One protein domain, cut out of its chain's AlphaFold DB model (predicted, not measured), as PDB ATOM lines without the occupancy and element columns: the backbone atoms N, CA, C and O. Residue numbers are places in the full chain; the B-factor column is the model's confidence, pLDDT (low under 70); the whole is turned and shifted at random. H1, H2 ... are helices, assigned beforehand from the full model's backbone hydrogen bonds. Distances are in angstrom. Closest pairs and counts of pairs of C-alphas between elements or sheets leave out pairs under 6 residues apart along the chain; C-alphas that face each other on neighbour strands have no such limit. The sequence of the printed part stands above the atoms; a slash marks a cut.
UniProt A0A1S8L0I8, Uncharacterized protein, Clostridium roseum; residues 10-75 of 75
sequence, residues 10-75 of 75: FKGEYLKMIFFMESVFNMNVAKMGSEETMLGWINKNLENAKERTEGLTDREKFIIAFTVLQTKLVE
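This is residues 10 to 75 of the 75 residues of an uncharacterized protein of Clostridium roseum (UniProt A0A1S8L0I8). Three helices at steep angles: H2 and H3 cross near their middles as an X to one side of the long helix H1. H2 starts beside the middle of H1 and runs away from it, while H3 comes back with its last turns towards H1; residues 11 to 17, of which 13 to 17 belong to H1, stick out. The printed part has 66 residues with three named helices in the order H1, H2, H3 and no named strand; its class is all helix. It is compact, with a radius of gyration of the C-alphas of 12.4 A and spans of 36 by 29 by 21 A.

H1, residues 13 to 31, and H2, residues 38 to 48, only just touch, with 3 pairs of C-alphas within 8 A. H1 does so with residues 22 to 26 alone; the closest C-alphas, of Glu 22 and Met 38, are 5.7 A apart. Their lines are about perpendicular, at 88 degrees. H2 touches H3, residues 58 to 74; their closest C-alphas, of Ile 42 and Ala 65, are 5.8 A apart. Their lines are only just about perpendicular, at 71 degrees. H1 and H3 are close but not clearly touching, their closest C-alphas, of Phe 25 and Leu 73, 7.9 A apart; they run the same way at a steep tilt of 54 degrees. In H1, H2 and H3 every O i to N i+4 pair is within hydrogen-bond range.

H1 begins at C-alpha 13 (-16.748, -30.943, 33.020) and measures 27.3 A from first to last C-alpha. H2 begins at C-alpha 38 (-24.969, -44.868, 24.229) and measures 15.7 A. H3 measures 24.4 A and ends at C-alpha 74 (-34.538, -39.155, 34.489).

The C-alphas farthest apart, of Lys 31 and Gly 55, are 36.4 A apart. The printed part has no cut, and both links, H1 to H2 and H2 to H3, are short. Mean pLDDT of the printed part is 90.7; residues 74 to 75 are under 70.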
ATOM      1  N   PHE A  10     -15.714 -31.722  22.988       94.69
ATOM      2  CA  PHE A  10     -16.077 -31.440  24.378       94.69
ATOM      3  C   PHE A  10     -14.847 -31.517  25.286       94.69
ATOM      4  O   PHE A  10     -13.943 -32.323  25.073       94.69
ATOM      5  N   LYS A  11     -14.799 -30.657  26.307       94.88
ATOM      6  CA  LYS A  11     -13.670 -30.554  27.240       94.88
ATOM      7  C   LYS A  11     -14.155 -30.334  28.667       94.88
ATOM      8  O   LYS A  11     -15.267 -29.851  28.883       94.88
ATOM      9  N   GLY A  12     -13.285 -30.646  29.626       94.75
ATOM     10  CA  GLY A  12     -13.518 -30.395  31.046       94.75
ATOM     11  C   GLY A  12     -14.762 -31.111  31.567       94.75
ATOM     12  O   GLY A  12     -15.002 -32.273  31.237       94.75
ATOM     13  N   GLU A  13     -15.556 -30.400  32.360       93.50
ATOM     14  CA  GLU A  13     -16.748 -30.943  33.020       93.50
ATOM     15  C   GLU A  13     -17.797 -31.479  32.037       93.50
ATOM     16  O   GLU A  13     -18.441 -32.483  32.326       93.50
ATOM     17  N   TYR A  14     -17.904 -30.909  30.832       91.19
ATOM     18  CA  TYR A  14     -18.833 -31.416  29.817       91.19
ATOM     19  C   TYR A  14     -18.474 -32.830  29.353       91.19
ATOM     20  O   TYR A  14     -19.353 -33.679  29.241       91.19
ATOM     21  N   LEU A  15     -17.188 -33.107  29.113       93.50
ATOM     22  CA  LEU A  15     -16.754 -34.441  28.691       93.50
ATOM     23  C   LEU A  15     -16.935 -35.461  29.824       93.50
ATOM     24  O   LEU A  15     -17.415 -36.565  29.584       93.50
ATOM     25  N   LYS A  16     -16.628 -35.067  31.069       94.00
ATOM     26  CA  LYS A  16     -16.870 -35.910  32.252       94.00
ATOM     27  C   LYS A  16     -18.351 -36.251  32.411       94.00
ATOM     28  O   LYS A  16     -18.683 -37.403  32.665       94.00
ATOM     29  N   MET A  17     -19.233 -35.269  32.232       92.25
ATOM     30  CA  MET A  17     -20.680 -35.461  32.313       92.25
ATOM     31  C   MET A  17     -21.190 -36.412  31.226       92.25
ATOM     32  O   MET A  17     -22.019 -37.273  31.514       92.25
ATOM     33  N   ILE A  18     -20.668 -36.307  30.002       94.38
ATOM     34  CA  ILE A  18     -21.021 -37.227  28.915       94.38
ATOM     35  C   ILE A  18     -20.603 -38.664  29.256       94.38
ATOM     36  O   ILE A  18     -21.424 -39.569  29.134       94.38
ATOM     37  N   PHE A  19     -19.379 -38.878  29.745       93.06
ATOM     38  CA  PHE A  19     -18.922 -40.218  30.133       93.06
ATOM     39  C   PHE A  19     -19.648 -40.776  31.358       93.06
ATOM     40  O   PHE A  19     -19.904 -41.978  31.433       93.06
ATOM     41  N   PHE A  20     -20.038 -39.920  32.304       92.81
ATOM     42  CA  PHE A  20     -20.908 -40.335  33.400       92.81
ATOM     43  C   PHE A  20     -22.255 -40.844  32.868       92.81
ATOM     44  O   PHE A  20     -22.682 -41.940  33.227       92.81
ATOM     45  N   MET A  21     -22.889 -40.096  31.961       92.56
ATOM     46  CA  MET A  21     -24.143 -40.520  31.333       92.56
ATOM     47  C   MET A  21     -23.982 -41.803  30.513       92.56
ATOM     48  O   MET A  21     -24.858 -42.663  30.564       92.56
ATOM     49  N   GLU A  22     -22.861 -41.972  29.810       93.50
ATOM     50  CA  GLU A  22     -22.545 -43.209  29.091       93.50
ATOM     51  C   GLU A  22     -22.446 -44.408  30.039       93.50
ATOM     52  O   GLU A  22     -23.010 -45.467  29.764       93.50
ATOM     53  N   SER A  23     -21.795 -44.237  31.191       92.50
ATOM     54  CA  SER A  23     -21.726 -45.273  32.222       92.50
ATOM     55  C   SER A  23     -23.116 -45.630  32.763       92.50
ATOM     56  O   SER A  23     -23.448 -46.814  32.852       92.50
ATOM     57  N   VAL A  24     -23.953 -44.630  33.061       91.81
ATOM     58  CA  VAL A  24     -25.341 -44.842  33.511       91.81
ATOM     59  C   VAL A  24     -26.154 -45.594  32.458       91.81
ATOM     60  O   VAL A  24     -26.838 -46.565  32.787       91.81
ATOM     61  N   PHE A  25     -26.042 -45.191  31.192       93.00
ATOM     62  CA  PHE A  25     -26.703 -45.861  30.078       93.00
ATOM     63  C   PHE A  25     -26.277 -47.331  29.979       93.00
ATOM     64  O   PHE A  25     -27.131 -48.217  30.017       93.00
ATOM     65  N   ASN A  26     -24.965 -47.590  29.941       89.88
ATOM     66  CA  ASN A  26     -24.398 -48.931  29.804       89.88
ATOM     67  C   ASN A  26     -24.808 -49.857  30.965       89.88
ATOM     68  O   ASN A  26     -25.094 -51.034  30.752       89.88
ATOM     69  N   MET A  27     -24.903 -49.336  32.194       91.12
ATOM     70  CA  MET A  27     -25.408 -50.112  33.332       91.12
ATOM     71  C   MET A  27     -26.880 -50.516  33.162       91.12
ATOM     72  O   MET A  27     -27.256 -51.627  33.538       91.12
ATOM     73  N   ASN A  28     -27.722 -49.635  32.620       90.00
ATOM     74  CA  ASN A  28     -29.145 -49.919  32.434       90.00
ATOM     75  C   ASN A  28     -29.393 -50.923  31.304       90.00
ATOM     76  O   ASN A  28     -30.126 -51.890  31.503       90.00
ATOM     77  N   VAL A  29     -28.742 -50.756  30.152       91.94
ATOM     78  CA  VAL A  29     -28.879 -51.698  29.027       91.94
ATOM     79  C   VAL A  29     -28.324 -53.084  29.365       91.94
ATOM     80  O   VAL A  29     -28.954 -54.081  29.013       91.94
ATOM     81  N   ALA A  30     -27.240 -53.168  30.148       91.06
ATOM     82  CA  ALA A  30     -26.707 -54.442  30.628       91.06
ATOM     83  C   ALA A  30     -27.713 -55.196  31.517       91.06
ATOM     84  O   ALA A  30     -27.879 -56.405  31.370       91.06
ATOM     85  N   LYS A  31     -28.455 -54.493  32.390       91.81
ATOM     86  CA  LYS A  31     -29.547 -55.099  33.184       91.81
ATOM     87  C   LYS A  31     -30.675 -55.650  32.309       91.81
ATOM     88  O   LYS A  31     -31.358 -56.581  32.720       91.81
ATOM     89  N   MET A  32     -30.866 -55.078  31.124       90.88
ATOM     90  CA  MET A  32     -31.842 -55.535  30.133       90.88
ATOM     91  C   MET A  32     -31.287 -56.631  29.205       90.88
ATOM     92  O   MET A  32     -32.001 -57.077  28.311       90.88
ATOM     93  N   GLY A  33     -30.032 -57.062  29.391       92.94
ATOM     94  CA  GLY A  33     -29.371 -58.045  28.527       92.94
ATOM     95  C   GLY A  33     -29.013 -57.514  27.134       92.94
ATOM     96  O   GLY A  33     -28.859 -58.304  26.209       92.94
ATOM     97  N   SER A  34     -28.921 -56.191  26.968       93.25
ATOM     98  CA  SER A  34     -28.563 -55.537  25.707       93.25
ATOM     99  C   SER A  34     -27.093 -55.107  25.702       93.25
ATOM    100  O   SER A  34     -26.567 -54.651  26.716       93.25
ATOM    101  N   GLU A  35     -26.454 -55.206  24.535       92.44
ATOM    102  CA  GLU A  35     -25.088 -54.725  24.267       92.44
ATOM    103  C   GLU A  35     -25.073 -53.345  23.577       92.44
ATOM    104  O   GLU A  35     -24.033 -52.877  23.112       92.44
ATOM    105  N   GLU A  36     -26.232 -52.686  23.459       94.38
ATOM    106  CA  GLU A  36     -26.330 -51.365  22.834       94.38
ATOM    107  C   GLU A  36     -25.506 -50.329  23.612       94.38
ATOM    108  O   GLU A  36     -25.662 -50.173  24.817       94.38
ATOM    109  N   THR A  37     -24.641 -49.583  22.923       93.75
ATOM    110  CA  THR A  37     -23.880 -48.480  23.525       93.75
ATOM    111  C   THR A  37     -24.649 -47.167  23.421       93.75
ATOM    112  O   THR A  37     -25.465 -46.987  22.513       93.75
ATOM    113  N   MET A  38     -24.343 -46.196  24.288       94.81
ATOM    114  CA  MET A  38     -24.969 -44.868  24.229       94.81
ATOM    115  C   MET A  38     -24.783 -44.206  22.854       94.81
ATOM    116  O   MET A  38     -25.735 -43.679  22.277       94.81
ATOM    117  N   LEU A  39     -23.567 -44.254  22.297       95.00
ATOM    118  CA  LEU A  39     -23.295 -43.699  20.971       95.00
ATOM    119  C   LEU A  39     -24.048 -44.455  19.865       95.00
ATOM    120  O   LEU A  39     -24.529 -43.829  18.920       95.00
ATOM    121  N   GLY A  40     -24.186 -45.780  19.988       94.62
ATOM    122  CA  GLY A  40     -24.997 -46.596  19.083       94.62
ATOM    123  C   GLY A  40     -26.466 -46.175  19.097       94.62
ATOM    124  O   GLY A  40     -27.040 -45.897  18.041       94.62
ATOM    125  N   TRP A  41     -27.037 -46.018  20.293       93.69
ATOM    126  CA  TRP A  41     -28.399 -45.525  20.478       93.69
ATOM    127  C   TRP A  41     -28.585 -44.124  19.880       93.69
ATOM    128  O   TRP A  41     -29.539 -43.888  19.135       93.69
ATOM    129  N   ILE A  42     -27.655 -43.196  20.141       94.88
ATOM    130  CA  ILE A  42     -27.689 -41.828  19.593       94.88
ATOM    131  C   ILE A  42     -27.702 -41.863  18.066       94.88
ATOM    132  O   ILE A  42     -28.549 -41.233  17.435       94.88
ATOM    133  N   ASN A  43     -26.788 -42.625  17.468       94.62
ATOM    134  CA  ASN A  43     -26.679 -42.752  16.022       94.62
ATOM    135  C   ASN A  43     -27.965 -43.330  15.405       94.62
ATOM    136  O   ASN A  43     -28.476 -42.768  14.438       94.62
ATOM    137  N   LYS A  44     -28.549 -44.373  16.007       92.94
ATOM    138  CA  LYS A  44     -29.832 -44.952  15.572       92.94
ATOM    139  C   LYS A  44     -30.982 -43.939  15.628       92.94
ATOM    140  O   LYS A  44     -31.808 -43.878  14.722       92.94
ATOM    141  N   ASN A  45     -31.031 -43.108  16.670       90.25
ATOM    142  CA  ASN A  45     -32.049 -42.059  16.782       90.25
ATOM    143  C   ASN A  45     -31.835 -40.930  15.765       90.25
ATOM    144  O   ASN A  45     -32.805 -40.413  15.213       90.25
ATOM    145  N   LEU A  46     -30.584 -40.571  15.476       92.12
ATOM    146  CA  LEU A  46     -30.260 -39.590  14.441       92.12
ATOM    147  C   LEU A  46     -30.603 -40.086  13.038       92.12
ATOM    148  O   LEU A  46     -31.023 -39.286  12.209       92.12
ATOM    149  N   GLU A  47     -30.473 -41.384  12.771       91.19
ATOM    150  CA  GLU A  47     -30.890 -41.978  11.500       91.19
ATOM    151  C   GLU A  47     -32.402 -41.821  11.276       91.19
ATOM    152  O   GLU A  47     -32.823 -41.379  10.207       91.19
ATOM    153  N   ASN A  48     -33.208 -42.027  12.321       88.12
ATOM    154  CA  ASN A  48     -34.653 -41.771  12.286       88.12
ATOM    155  C   ASN A  48     -35.004 -40.276  12.126       88.12
ATOM    156  O   ASN A  48     -36.112 -39.939  11.711       88.12
ATOM    157  N   ALA A  49     -34.076 -39.374  12.458       87.25
ATOM    158  CA  ALA A  49     -34.234 -37.920  12.370       87.25
ATOM    159  C   ALA A  49     -33.377 -37.289  11.253       87.25
ATOM    160  O   ALA A  49     -33.137 -36.078  11.265       87.25
ATOM    161  N   LYS A  50     -32.896 -38.090  10.294       86.56
ATOM    162  CA  LYS A  50     -31.863 -37.685   9.331       86.56
ATOM    163  C   LYS A  50     -32.242 -36.441   8.527       86.56
ATOM    164  O   LYS A  50     -31.448 -35.512   8.465       86.56
ATOM    165  N   GLU A  51     -33.457 -36.392   7.988       89.19
ATOM    166  CA  GLU A  51     -33.951 -35.245   7.205       89.19
ATOM    167  C   GLU A  51     -34.045 -33.964   8.050       89.19
ATOM    168  O   GLU A  51     -33.745 -32.873   7.584       89.19
ATOM    169  N   ARG A  52     -34.401 -34.090   9.335       88.19
ATOM    170  CA  ARG A  52     -34.545 -32.948  10.259       88.19
ATOM    171  C   ARG A  52     -33.217 -32.445  10.811       88.19
ATOM    172  O   ARG A  52     -33.165 -31.370  11.399       88.19
ATOM    173  N   THR A  53     -32.167 -33.246  10.680       90.75
ATOM    174  CA  THR A  53     -30.821 -32.930  11.166       90.75
ATOM    175  C   THR A  53     -29.845 -32.693  10.017       90.75
ATOM    176  O   THR A  53     -28.639 -32.544  10.235       90.75
ATOM    177  N   GLU A  54     -30.344 -32.646   8.783       91.44
ATOM    178  CA  GLU A  54     -29.554 -32.293   7.616       91.44
ATOM    179  C   GLU A  54     -28.984 -30.873   7.768       91.44
ATOM    180  O   GLU A  54     -29.622 -29.979   8.314       91.44
ATOM    181  N   GLY A  55     -27.724 -30.682   7.371       92.00
ATOM    182  CA  GLY A  55     -27.005 -29.415   7.557       92.00
ATOM    183  C   GLY A  55     -26.407 -29.180   8.952       92.00
ATOM    184  O   GLY A  55     -25.517 -28.343   9.075       92.00
ATOM    185  N   LEU A  56     -26.799 -29.941   9.981       95.00
ATOM    186  CA  LEU A  56     -26.185 -29.837  11.310       95.00
ATOM    187  C   LEU A  56     -24.827 -30.550  11.373       95.00
ATOM    188  O   LEU A  56     -24.632 -31.630  10.792       95.00
ATOM    189  N   THR A  57     -23.910 -29.984  12.153       95.38
ATOM    190  CA  THR A  57     -22.636 -30.620  12.503       95.38
ATOM    191  C   THR A  57     -22.858 -31.853  13.381       95.38
ATOM    192  O   THR A  57     -23.869 -31.983  14.076       95.38
ATOM    193  N   ASP A  58     -21.886 -32.767  13.403       95.12
ATOM    194  CA  ASP A  58     -21.936 -33.954  14.268       95.12
ATOM    195  C   ASP A  58     -22.061 -33.584  15.756       95.12
ATOM    196  O   ASP A  58     -22.736 -34.277  16.516       95.12
ATOM    197  N   ARG A  59     -21.476 -32.453  16.166       95.44
ATOM    198  CA  ARG A  59     -21.577 -31.943  17.537       95.44
ATOM    199  C   ARG A  59     -22.989 -31.469  17.873       95.44
ATOM    200  O   ARG A  59     -23.489 -31.792  18.944       95.44
ATOM    201  N   GLU A  60     -23.640 -30.732  16.978       95.12
ATOM    202  CA  GLU A  60     -25.023 -30.273  17.178       95.12
ATOM    203  C   GLU A  60     -26.000 -31.449  17.202       95.12
ATOM    204  O   GLU A  60     -26.836 -31.546  18.101       95.12
ATOM    205  N   LYS A  61     -25.833 -32.396  16.272       95.00
ATOM    206  CA  LYS A  61     -26.591 -33.654  16.248       95.00
ATOM    207  C   LYS A  61     -26.451 -34.416  17.559       95.00
ATOM    208  O   LYS A  61     -27.455 -34.846  18.128       95.00
ATOM    209  N   PHE A  62     -25.220 -34.541  18.055       95.62
ATOM    210  CA  PHE A  62     -24.957 -35.169  19.341       95.62
ATOM    211  C   PHE A  62     -25.693 -34.454  20.473       95.62
ATOM    212  O   PHE A  62     -26.390 -35.117  21.226       95.62
ATOM    213  N   ILE A  63     -25.586 -33.124  20.583       93.50
ATOM    214  CA  ILE A  63     -26.224 -32.352  21.664       93.50
ATOM    215  C   ILE A  63     -27.744 -32.558  21.669       93.50
ATOM    216  O   ILE A  63     -28.322 -32.793  22.731       93.50
ATOM    217  N   ILE A  64     -28.390 -32.521  20.500       91.62
ATOM    218  CA  ILE A  64     -29.842 -32.726  20.380       91.62
ATOM    219  C   ILE A  64     -30.226 -34.131  20.858       91.62
ATOM    220  O   ILE A  64     -31.080 -34.278  21.732       91.62
ATOM    221  N   ALA A  65     -29.572 -35.164  20.322       92.69
ATOM    222  CA  ALA A  65     -29.870 -36.550  20.674       92.69
ATOM    223  C   ALA A  65     -29.537 -36.864  22.143       92.69
ATOM    224  O   ALA A  65     -30.300 -37.554  22.817       92.69
ATOM    225  N   PHE A  66     -28.432 -36.324  22.652       92.81
ATOM    226  CA  PHE A  66     -28.011 -36.461  24.043       92.81
ATOM    227  C   PHE A  66     -29.009 -35.804  25.002       92.81
ATOM    228  O   PHE A  66     -29.346 -36.396  26.020       92.81
ATOM    229  N   THR A  67     -29.559 -34.637  24.651       89.62
ATOM    230  CA  THR A  67     -30.602 -33.979  25.456       89.62
ATOM    231  C   THR A  67     -31.860 -34.849  25.550       89.62
ATOM    232  O   THR A  67     -32.396 -35.033  26.638       89.62
ATOM    233  N   VAL A  68     -32.295 -35.454  24.438       88.88
ATOM    234  CA  VAL A  68     -33.434 -36.395  24.430       88.88
ATOM    235  C   VAL A  68     -33.138 -37.651  25.254       88.88
ATOM    236  O   VAL A  68     -34.018 -38.173  25.935       88.88
ATOM    237  N   LEU A  69     -31.905 -38.158  25.201       90.38
ATOM    238  CA  LEU A  69     -31.508 -39.290  26.032       90.38
ATOM    239  C   LEU A  69     -31.606 -38.945  27.523       90.38
ATOM    240  O   LEU A  69     -32.133 -39.737  28.301       90.38
ATOM    241  N   GLN A  70     -31.121 -37.765  27.916       85.50
ATOM    242  CA  GLN A  70     -31.146 -37.322  29.308       85.50
ATOM    243  C   GLN A  70     -32.564 -37.236  29.866       85.50
ATOM    244  O   GLN A  70     -32.783 -37.692  30.984       85.50
ATOM    245  N   THR A  71     -33.534 -36.727  29.101       82.88
ATOM    246  CA  THR A  71     -34.925 -36.667  29.580       82.88
ATOM    247  C   THR A  71     -35.502 -38.058  29.829       82.88
ATOM    248  O   THR A  71     -36.220 -38.243  30.799       82.88
ATOM    249  N   LYS A  72     -35.141 -39.050  29.006       80.69
ATOM    250  CA  LYS A  72     -35.633 -40.432  29.131       80.69
ATOM    251  C   LYS A  72     -34.980 -41.247  30.246       80.69
ATOM    252  O   LYS A  72     -35.514 -42.281  30.615       80.69
ATOM    253  N   LEU A  73     -33.798 -40.844  30.714       73.31
ATOM    254  CA  LEU A  73     -33.085 -41.524  31.804       73.31
ATOM    255  C   LEU A  73     -33.439 -40.969  33.191       73.31
ATOM    256  O   LEU A  73     -33.054 -41.570  34.191       73.31
ATOM    257  N   VAL A  74     -34.101 -39.812  33.246       62.12
ATOM    258  CA  VAL A  74     -34.538 -39.155  34.489       62.12
ATOM    259  C   VAL A  74     -36.011 -39.469  34.816       62.12
ATOM    260  O   VAL A  74     -36.444 -39.216  35.937       62.12
ATOM    261  N   GLU A  75     -36.755 -40.046  33.867       52.38
ATOM    262  CA  GLU A  75     -38.102 -40.621  34.052       52.38
ATOM    263  C   GLU A  75     -38.042 -42.069  34.563       52.38
ATOM    264  O   GLU A  75     -38.877 -42.408  35.433       52.38
TER     265      GLU A  75